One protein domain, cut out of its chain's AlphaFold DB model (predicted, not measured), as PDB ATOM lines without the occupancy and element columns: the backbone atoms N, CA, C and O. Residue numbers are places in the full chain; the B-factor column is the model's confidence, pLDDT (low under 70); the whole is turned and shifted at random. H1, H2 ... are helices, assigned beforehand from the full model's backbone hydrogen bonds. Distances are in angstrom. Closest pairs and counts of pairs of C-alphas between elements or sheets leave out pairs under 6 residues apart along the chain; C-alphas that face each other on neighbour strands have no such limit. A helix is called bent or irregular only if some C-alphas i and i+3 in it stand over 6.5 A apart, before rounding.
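AT A GLANCE: This is residues 2 to 74 of the 75 residues of an uncharacterized protein of Acidobacteria bacterium (UniProt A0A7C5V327). A long helical arm sticks out from a small head: H1 with the next two residues, residues 2 to 23, stands free, and H2 carries on in roughly the same direction into the head. There the helical hairpin of H4 and H5, with the very short H3 touching H4, makes the rest of the head, and a loop of ten residues joins H3 to H4. The printed part has 73 residues with five named helices in the order H1, H2, H3, H4, H5 and no named strand, and its class is all helix. The whole is extended, with a radius of gyration of the C-alphas of 17.7 A, and spans 59 by 21 by 20 A, a rod whose length comes largely from the arm.

HOW THE PARTS SIT: H1, residues 2 to 21, touches no helix and meets H2, residues 23 to 35, only through their link. H2 is close to but not clearly touching H3, residues 39 to 42; their closest C-alphas, of Ala 32 and Cys 39, are 6.5 A apart. H3 and H4, residues 53 to 61, touch, and their closest C-alphas, of Cys 42 and Gly 55, are 3.8 A apart. H4 and H5, residues 64 to 72, touch and form a helical hairpin, running opposite ways at a steep tilt of 39 degrees; their closest C-alphas, of Cys 57 and Cys 67, are 5.9 A apart. H2 and H5 are close but not clearly touching, with 7.5 A between their closest C-alphas, of Glu 35 and Leu 64, and their lines are only just about perpendicular, at 72 degrees. H2 and H4 are apart, as are H3 and H5. Every O i to N i+4 pair is within hydrogen-bond range in H4 and H5, against 14 of 16 in H1 and 7 of 9 in H2, while H3 is too short for such a pair.

IN THESE COORDINATES: H1 begins at C-alpha 2, (638.292, 329.377, 430.429), and is 30.0 A long. H2 begins at C-alpha 23, (624.832, 359.420, 421.961), and is 18.0 A long; it is neither bent nor irregular, but only just: C-alphas 25 and 28 are 6.3 A apart. H3 has four residues. H4 is 12.1 A long, and H5 is 12.0 A long and ends at C-alpha 72, (599.134, 373.362, 430.247).

THE WHOLE: The two C-alphas farthest apart, of Arg 2 and Glu 73, are 59.5 A apart. Without residues 2 to 23, the remaining 51 residues span 30 by 20 by 17 A. The printed part has no cut and no long link. The mean pLDDT of the printed part is 70.3, and residues 2 to 27 and 69 to 74 are under 70.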
ATOM      1  N   ARG A   2     639.482 328.684 429.850       57.78
ATOM      2  CA  ARG A   2     638.292 329.377 430.429       57.78
ATOM      3  C   ARG A   2     638.510 330.845 430.861       57.78
ATOM      4  O   ARG A   2     637.556 331.614 430.839       57.78
ATOM      5  N   ARG A   3     639.735 331.243 431.230       57.16
ATOM      6  CA  ARG A   3     640.056 332.621 431.666       57.16
ATOM      7  C   ARG A   3     640.147 333.622 430.502       57.16
ATOM      8  O   ARG A   3     639.651 334.731 430.632       57.16
ATOM      9  N   MET A   4     640.656 333.194 429.344       59.28
ATOM     10  CA  MET A   4     640.689 334.009 428.115       59.28
ATOM     11  C   MET A   4     639.282 334.284 427.571       59.28
ATOM     12  O   MET A   4     638.986 335.405 427.181       59.28
ATOM     13  N   LYS A   5     638.373 333.299 427.641       55.59
ATOM     14  CA  LYS A   5     636.970 333.480 427.225       55.59
ATOM     15  C   LYS A   5     636.245 334.522 428.090       55.59
ATOM     16  O   LYS A   5     635.496 335.330 427.562       55.59
ATOM     17  N   LYS A   6     636.510 334.550 429.404       58.28
ATOM     18  CA  LYS A   6     635.960 335.567 430.322       58.28
ATOM     19  C   LYS A   6     636.515 336.970 430.051       58.28
ATOM     20  O   LYS A   6     635.754 337.926 430.118       58.28
ATOM     21  N   ALA A   7     637.799 337.085 429.704       62.12
ATOM     22  CA  ALA A   7     638.414 338.366 429.360       62.12
ATOM     23  C   ALA A   7     637.831 338.964 428.067       62.12
ATOM     24  O   ALA A   7     637.523 340.149 428.039       62.12
ATOM     25  N   VAL A   8     637.593 338.132 427.046       68.81
ATOM     26  CA  VAL A   8     636.980 338.558 425.773       68.81
ATOM     27  C   VAL A   8     635.529 339.015 425.963       68.81
ATOM     28  O   VAL A   8     635.117 340.032 425.413       68.81
ATOM     29  N   VAL A   9     634.747 338.304 426.781       65.94
ATOM     30  CA  VAL A   9     633.359 338.703 427.076       65.94
ATOM     31  C   VAL A   9     633.319 340.010 427.879       65.94
ATOM     32  O   VAL A   9     632.483 340.869 427.612       65.94
ATOM     33  N   PHE A  10     634.257 340.205 428.811       68.19
ATOM     34  CA  PHE A  10     634.366 341.440 429.589       68.19
ATOM     35  C   PHE A  10     634.785 342.644 428.728       68.19
ATOM     36  O   PHE A  10     634.210 343.722 428.858       68.19
ATOM     37  N   SER A  11     635.724 342.463 427.793       61.66
ATOM     38  CA  SER A  11     636.152 343.534 426.885       61.66
ATOM     39  C   SER A  11     635.058 343.950 425.896       61.66
ATOM     40  O   SER A  11     634.897 345.137 425.624       61.66
ATOM     41  N   VAL A  12     634.264 342.996 425.395       66.19
ATOM     42  CA  VAL A  12     633.121 343.296 424.512       66.19
ATOM     43  C   VAL A  12     632.012 344.033 425.273       66.19
ATOM     44  O   VAL A  12     631.425 344.975 424.741       66.19
ATOM     45  N   ALA A  13     631.764 343.674 426.536       63.16
ATOM     46  CA  ALA A  13     630.782 344.360 427.375       63.16
ATOM     47  C   ALA A  13     631.165 345.829 427.657       63.16
ATOM     48  O   ALA A  13     630.306 346.710 427.611       63.16
ATOM     49  N   LEU A  14     632.451 346.116 427.886       60.94
ATOM     50  CA  LEU A  14     632.934 347.481 428.131       60.94
ATOM     51  C   LEU A  14     632.826 348.386 426.894       60.94
ATOM     52  O   LEU A  14     632.427 349.544 427.016       60.94
ATOM     53  N   VAL A  15     633.116 347.858 425.700       61.62
ATOM     54  CA  VAL A  15     632.949 348.595 424.432       61.62
ATOM     55  C   VAL A  15     631.479 348.921 424.166       61.62
ATOM     56  O   VAL A  15     631.156 350.051 423.802       61.62
ATOM     57  N   SER A  16     630.576 347.968 424.415       58.88
ATOM     58  CA  SER A  16     629.132 348.176 424.255       58.88
ATOM     59  C   SER A  16     628.588 349.278 425.173       58.88
ATOM     60  O   SER A  16     627.738 350.063 424.748       58.88
ATOM     61  N   PHE A  17     629.090 349.374 426.406       57.44
ATOM     62  CA  PHE A  17     628.661 350.397 427.359       57.44
ATOM     63  C   PHE A  17     629.167 351.799 426.982       57.44
ATOM     64  O   PHE A  17     628.428 352.779 427.084       57.44
ATOM     65  N   PHE A  18     630.403 351.902 426.484       58.22
ATOM     66  CA  PHE A  18     630.998 353.180 426.090       58.22
ATOM     67  C   PHE A  18     630.307 353.800 424.864       58.22
ATOM     68  O   PHE A  18     630.063 355.006 424.833       58.22
ATOM     69  N   SER A  19     629.899 352.984 423.887       55.03
ATOM     70  CA  SER A  19     629.182 353.471 422.700       55.03
ATOM     71  C   SER A  19     627.792 354.042 423.007       55.03
ATOM     72  O   SER A  19     627.340 354.938 422.297       55.03
ATOM     73  N   PHE A  20     627.117 353.585 424.067       53.03
ATOM     74  CA  PHE A  20     625.787 354.093 424.430       53.03
ATOM     75  C   PHE A  20     625.843 355.452 425.149       53.03
ATOM     76  O   PHE A  20     624.909 356.252 425.058       53.03
ATOM     77  N   LEU A  21     626.953 355.756 425.829       54.03
ATOM     78  CA  LEU A  21     627.101 356.988 426.605       54.03
ATOM     79  C   LEU A  21     627.283 358.226 425.701       54.03
ATOM     80  O   LEU A  21     626.725 359.289 425.986       54.03
ATOM     81  N   SER A  22     627.974 358.068 424.567       51.44
ATOM     82  CA  SER A  22     628.312 359.155 423.632       51.44
ATOM     83  C   SER A  22     627.118 359.734 422.860       51.44
ATOM     84  O   SER A  22     627.173 360.872 422.396       51.44
ATOM     85  N   ILE A  23     626.010 358.996 422.745       54.72
ATOM     86  CA  ILE A  23     624.832 359.420 421.961       54.72
ATOM     87  C   ILE A  23     624.049 360.525 422.692       54.72
ATOM     88  O   ILE A  23     623.376 361.353 422.077       54.72
ATOM     89  N   THR A  24     624.170 360.592 424.020       57.03
ATOM     90  CA  THR A  24     623.370 361.509 424.845       57.03
ATOM     91  C   THR A  24     623.784 362.979 424.731       57.03
ATOM     92  O   THR A  24     622.950 363.852 424.957       57.03
ATOM     93  N   SER A  25     625.032 363.270 424.340       56.12
ATOM     94  CA  SER A  25     625.549 364.647 424.308       56.12
ATOM     95  C   SER A  25     625.242 365.398 423.010       56.12
ATOM     96  O   SER A  25     625.087 366.614 423.036       56.12
ATOM     97  N   PHE A  26     625.135 364.692 421.880       55.91
ATOM     98  CA  PHE A  26     624.833 365.301 420.575       55.91
ATOM     99  C   PHE A  26     623.332 365.324 420.269       55.91
ATOM    100  O   PHE A  26     622.844 366.258 419.628       55.91
ATOM    101  N   GLY A  27     622.579 364.343 420.779       60.62
ATOM    102  CA  GLY A  27     621.142 364.241 420.528       60.62
ATOM    103  C   GLY A  27     620.342 365.441 421.044       60.62
ATOM    104  O   GLY A  27     619.393 365.857 420.391       60.62
ATOM    105  N   THR A  28     620.732 366.055 422.165       70.31
ATOM    106  CA  THR A  28     620.014 367.196 422.766       70.31
ATOM    107  C   THR A  28     620.026 368.450 421.895       70.31
ATOM    108  O   THR A  28     619.003 369.124 421.793       70.31
ATOM    109  N   VAL A  29     621.140 368.751 421.218       73.81
ATOM    110  CA  VAL A  29     621.234 369.913 420.315       73.81
ATOM    111  C   VAL A  29     620.419 369.682 419.042       73.81
ATOM    112  O   VAL A  29     619.749 370.592 418.557       73.81
ATOM    113  N   GLU A  30     620.440 368.460 418.509       75.12
ATOM    114  CA  GLU A  30     619.618 368.091 417.355       75.12
ATOM    115  C   GLU A  30     618.119 368.136 417.679       75.12
ATOM    116  O   GLU A  30     617.336 368.644 416.878       75.12
ATOM    117  N   ILE A  31     617.725 367.664 418.866       75.19
ATOM    118  CA  ILE A  31     616.347 367.734 419.367       75.19
ATOM    119  C   ILE A  31     615.908 369.192 419.513       75.19
ATOM    120  O   ILE A  31     614.871 369.564 418.973       75.19
ATOM    121  N   ALA A  32     616.716 370.041 420.157       73.31
ATOM    122  CA  ALA A  32     616.405 371.462 420.308       73.31
ATOM    123  C   ALA A  32     616.242 372.167 418.948       73.31
ATOM    124  O   ALA A  32     615.354 373.001 418.787       73.31
ATOM    125  N   LYS A  33     617.037 371.797 417.933       74.62
ATOM    126  CA  LYS A  33     616.879 372.314 416.562       74.62
ATOM    127  C   LYS A  33     615.621 371.797 415.859       74.62
ATOM    128  O   LYS A  33     614.975 372.574 415.162       74.62
ATOM    129  N   LYS A  34     615.280 370.512 416.015       77.75
ATOM    130  CA  LYS A  34     614.086 369.899 415.397       77.75
ATOM    131  C   LYS A  34     612.797 370.449 415.998       77.75
ATOM    132  O   LYS A  34     611.879 370.797 415.264       77.75
ATOM    133  N   GLU A  35     612.769 370.571 417.316       75.88
ATOM    134  CA  GLU A  35     611.618 371.063 418.067       75.88
ATOM    135  C   GLU A  35     611.573 372.598 418.143       75.88
ATOM    136  O   GLU A  35     610.542 373.171 418.480       75.88
ATOM    137  N   LYS A  36     612.680 373.277 417.808       80.12
ATOM    138  CA  LYS A  36     612.849 374.740 417.887       80.12
ATOM    139  C   LYS A  36     612.534 375.311 419.276       80.12
ATOM    140  O   LYS A  36     612.036 376.429 419.392       80.12
ATOM    141  N   THR A  37     612.839 374.558 420.329       80.00
ATOM    142  CA  THR A  37     612.608 374.961 421.720       80.00
ATOM    143  C   THR A  37     613.911 375.292 422.434       80.00
ATOM    144  O   THR A  37     614.999 374.856 422.047       80.00
ATOM    145  N   ALA A  38     613.817 376.111 423.482       82.44
ATOM    146  CA  ALA A  38     614.970 376.450 424.301       82.44
ATOM    147  C   ALA A  38     615.413 375.233 425.125       82.44
ATOM    148  O   ALA A  38     614.592 374.442 425.583       82.44
ATOM    149  N   CYS A  39     616.714 375.108 425.407       80.88
ATOM    150  CA  CYS A  39     617.219 374.029 426.264       80.88
ATOM    151  C   CYS A  39     616.571 374.041 427.659       80.88
ATOM    152  O   CYS A  39     616.415 372.989 428.272       80.88
ATOM    153  N   THR A  40     616.161 375.216 428.143       85.00
ATOM    154  CA  THR A  40     615.443 375.407 429.411       85.00
ATOM    155  C   THR A  40     614.022 374.840 429.404       85.00
ATOM    156  O   THR A  40     613.447 374.632 430.467       85.00
ATOM    157  N   THR A  41     613.453 374.537 428.232       83.88
ATOM    158  CA  THR A  41     612.167 373.835 428.127       83.88
ATOM    159  C   THR A  41     612.270 372.422 428.696       83.88
ATOM    160  O   THR A  41     611.353 371.981 429.376       83.88
ATOM    161  N   CYS A  42     613.398 371.735 428.496       83.94
ATOM    162  CA  CYS A  42     613.604 370.366 428.982       83.94
ATOM    163  C   CYS A  42     614.562 370.282 430.181       83.94
ATOM    164  O   CYS A  42     614.499 369.325 430.950       83.94
ATOM    165  N   HIS A  43     615.456 371.257 430.352       85.19
ATOM    166  CA  HIS A  43     616.447 371.283 431.425       85.19
ATOM    167  C   HIS A  43     616.131 372.344 432.471       85.19
ATOM    168  O   HIS A  43     615.706 373.447 432.141       85.19
ATOM    169  N   VAL A  44     616.429 372.042 433.736       86.62
ATOM    170  CA  VAL A  44     616.282 373.012 434.839       86.62
ATOM    171  C   VAL A  44     617.198 374.224 434.625       86.62
ATOM    172  O   VAL A  44     616.809 375.363 434.867       86.62
ATOM    173  N   LYS A  45     618.416 373.984 434.124       82.94
ATOM    174  CA  LYS A  45     619.385 375.009 433.721       82.94
ATOM    175  C   LYS A  45     620.075 374.600 432.425       82.94
ATOM    176  O   LYS A  45     620.368 373.424 432.210       82.94
ATOM    177  N   MET A  46     620.376 375.575 431.570       78.31
ATOM    178  CA  MET A  46     621.120 375.342 430.330       78.31
ATOM    179  C   MET A  46     622.493 374.721 430.640       78.31
ATOM    180  O   MET A  46     623.210 375.204 431.511       78.31
ATOM    181  N   GLY A  47     622.839 373.624 429.959       72.62
ATOM    182  CA  GLY A  47     624.093 372.891 430.182       72.62
ATOM    183  C   GLY A  47     624.092 371.945 431.391       72.62
ATOM    184  O   GLY A  47     625.038 371.180 431.559       72.62
ATOM    185  N   SER A  48     623.036 371.940 432.213       75.94
ATOM    186  CA  SER A  48     622.888 370.952 433.288       75.94
ATOM    187  C   SER A  48     622.325 369.646 432.746       75.94
ATOM    188  O   SER A  48     621.441 369.657 431.902       75.94
ATOM    189  N   LYS A  49     622.783 368.504 433.263       77.19
ATOM    190  CA  LYS A  49     622.245 367.184 432.883       77.19
ATOM    191  C   LYS A  49     620.878 366.893 433.523       77.19
ATOM    192  O   LYS A  49     620.223 365.923 433.149       77.19
ATOM    193  N   GLU A  50     620.449 367.732 434.466       83.44
ATOM    194  CA  GLU A  50     619.131 367.664 435.096       83.44
ATOM    195  C   GLU A  50     618.014 368.064 434.133       83.44
ATOM    196  O   GLU A  50     618.012 369.163 433.570       83.44
ATOM    197  N   LEU A  51     617.046 367.159 433.994       82.69
ATOM    198  CA  LEU A  51     615.815 367.358 433.240       82.69
ATOM    199  C   LEU A  51     614.691 367.781 434.192       82.69
ATOM    200  O   LEU A  51     614.538 367.206 435.273       82.69
ATOM    201  N   ASN A  52     613.891 368.752 433.765       86.12
ATOM    202  CA  ASN A  52     612.643 369.123 434.433       86.12
ATOM    203  C   ASN A  52     611.521 368.122 434.067       86.12
ATOM    204  O   ASN A  52     611.762 367.132 433.371       86.12
ATOM    205  N   ASP A  53     610.290 368.353 434.521       88.56
ATOM    206  CA  ASP A  53     609.180 367.418 434.275       88.56
ATOM    207  C   ASP A  53     608.833 367.274 432.785       88.56
ATOM    208  O   ASP A  53     608.577 366.162 432.315       88.56
ATOM    209  N   VAL A  54     608.955 368.353 432.007       86.19
ATOM    210  CA  VAL A  54     608.786 368.329 430.545       86.19
ATOM    211  C   VAL A  54     609.885 367.499 429.883       86.19
ATOM    212  O   VAL A  54     609.598 366.645 429.047       86.19
ATOM    213  N   GLY A  55     611.143 367.673 430.291       84.69
ATOM    214  CA  GLY A  55     612.279 366.901 429.789       84.69
ATOM    215  C   GLY A  55     612.188 365.414 430.135       84.69
ATOM    216  O   GLY A  55     612.467 364.562 429.288       84.69
ATOM    217  N   LYS A  56     611.731 365.080 431.350       85.50
ATOM    218  CA  LYS A  56     611.444 363.697 431.766       85.50
ATOM    219  C   LYS A  56     610.297 363.093 430.954       85.50
ATOM    220  O   LYS A  56     610.377 361.928 430.561       85.50
ATOM    221  N   CYS A  57     609.249 363.869 430.672       84.50
ATOM    222  CA  CYS A  57     608.152 363.442 429.809       84.50
ATOM    223  C   CYS A  57     608.630 363.216 428.366       84.50
ATOM    224  O   CYS A  57     608.364 362.161 427.786       84.50
ATOM    225  N   TYR A  58     609.425 364.136 427.812       83.00
ATOM    226  CA  TYR A  58     609.972 364.023 426.461       83.00
ATOM    227  C   TYR A  58     610.912 362.827 426.317       83.00
ATOM    228  O   TYR A  58     610.877 362.136 425.305       83.00
ATOM    229  N   GLN A  59     611.709 362.508 427.340       80.88
ATOM    230  CA  GLN A  59     612.564 361.319 427.318       80.88
ATOM    231  C   GLN A  59     611.755 360.021 427.134       80.88
ATOM    232  O   GLN A  59     612.229 359.093 426.480       80.88
ATOM    233  N   LYS A  60     610.529 359.971 427.671       80.38
ATOM    234  CA  LYS A  60     609.622 358.820 427.550       80.38
ATOM    235  C   LYS A  60     608.812 358.844 426.254       80.38
ATOM    236  O   LYS A  60     608.761 357.840 425.552       80.38
ATOM    237  N   LYS A  61     608.170 359.976 425.948       81.00
ATOM    238  CA  LYS A  61     607.208 360.103 424.839       81.00
ATOM    239  C   LYS A  61     607.842 360.546 423.515       81.00
ATOM    240  O   LYS A  61     607.210 360.404 422.476       81.00
ATOM    241  N   LYS A  62     609.067 361.091 423.541       78.69
ATOM    242  CA  LYS A  62     609.780 361.703 422.398       78.69
ATOM    243  C   LYS A  62     608.912 362.685 421.596       78.69
ATOM    244  O   LYS A  62     609.049 362.798 420.384       78.69
ATOM    245  N   SER A  63     607.989 363.362 422.276       79.81
ATOM    246  CA  SER A  63     607.044 364.297 421.671       79.81
ATOM    247  C   SER A  63     606.807 365.453 422.631       79.81
ATOM    248  O   SER A  63     606.264 365.248 423.717       79.81
ATOM    249  N   LEU A  64     607.234 366.662 422.250       76.31
ATOM    250  CA  LEU A  64     607.048 367.844 423.093       76.31
ATOM    251  C   LEU A  64     605.582 368.251 423.142       76.31
ATOM    252  O   LEU A  64     605.100 368.561 424.220       76.31
ATOM    253  N   LYS A  65     604.841 368.123 422.034       78.81
ATOM    254  CA  LYS A  65     603.402 368.417 422.001       78.81
ATOM    255  C   LYS A  65     602.615 367.651 423.062       78.81
ATOM    256  O   LYS A  65     601.821 368.257 423.766       78.81
ATOM    257  N   ALA A  66     602.855 366.347 423.204       75.38
ATOM    258  CA  ALA A  66     602.156 365.542 424.205       75.38
ATOM    259  C   ALA A  66     602.471 365.999 425.643       75.38
ATOM    260  O   ALA A  66     601.593 365.973 426.495       75.38
ATOM    261  N   CYS A  67     603.704 366.447 425.890       77.94
ATOM    262  CA  CYS A  67     604.172 366.875 427.207       77.94
ATOM    263  C   CYS A  67     603.828 368.340 427.533       77.94
ATOM    264  O   CYS A  67     603.612 368.670 428.695       77.94
ATOM    265  N   GLU A  68     603.760 369.223 426.534       70.25
ATOM    266  CA  GLU A  68     603.306 370.612 426.686       70.25
ATOM    267  C   GLU A  68     601.792 370.694 426.902       70.25
ATOM    268  O   GLU A  68     601.341 371.544 427.666       70.25
ATOM    269  N   SER A  69     601.011 369.808 426.274       62.25
ATOM    270  CA  SER A  69     599.574 369.671 426.549       62.25
ATOM    271  C   SER A  69     599.326 369.269 428.004       62.25
ATOM    272  O   SER A  69     598.586 369.955 428.704       62.25
ATOM    273  N   GLU A  70     600.046 368.260 428.504       57.41
ATOM    274  CA  GLU A  70     599.967 367.840 429.912       57.41
ATOM    275  C   GLU A  70     600.476 368.920 430.888       57.41
ATOM    276  O   GLU A  70     599.973 369.028 432.003       57.41
ATOM    277  N   ALA A  71     601.436 369.759 430.480       54.56
ATOM    278  CA  ALA A  71     601.923 370.872 431.298       54.56
ATOM    279  C   ALA A  71     600.972 372.086 431.324       54.56
ATOM    280  O   ALA A  71     601.026 372.876 432.267       54.56
ATOM    281  N   LYS A  72     600.114 372.262 430.308       50.66
ATOM    282  CA  LYS A  72     599.134 373.362 430.247       50.66
ATOM    283  C   LYS A  72     597.796 373.041 430.907       50.66
ATOM    284  O   LYS A  72     597.135 373.972 431.347       50.66
ATOM    285  N   GLU A  73     597.405 371.774 430.996       44.72
ATOM    286  CA  GLU A  73     596.137 371.370 431.627       44.72
ATOM    287  C   GLU A  73     596.201 371.311 433.165       44.72
ATOM    288  O   GLU A  73     595.191 371.071 433.819       44.72
ATOM    289  N   GLY A  74     597.373 371.562 433.756       46.03
ATOM    290  CA  GLY A  74     597.572 371.618 435.207       46.03
ATOM    291  C   GLY A  74     597.602 373.022 435.822       46.03
ATOM    292  O   GLY A  74     598.050 373.139 436.964       46.03
TER     293      GLY A  74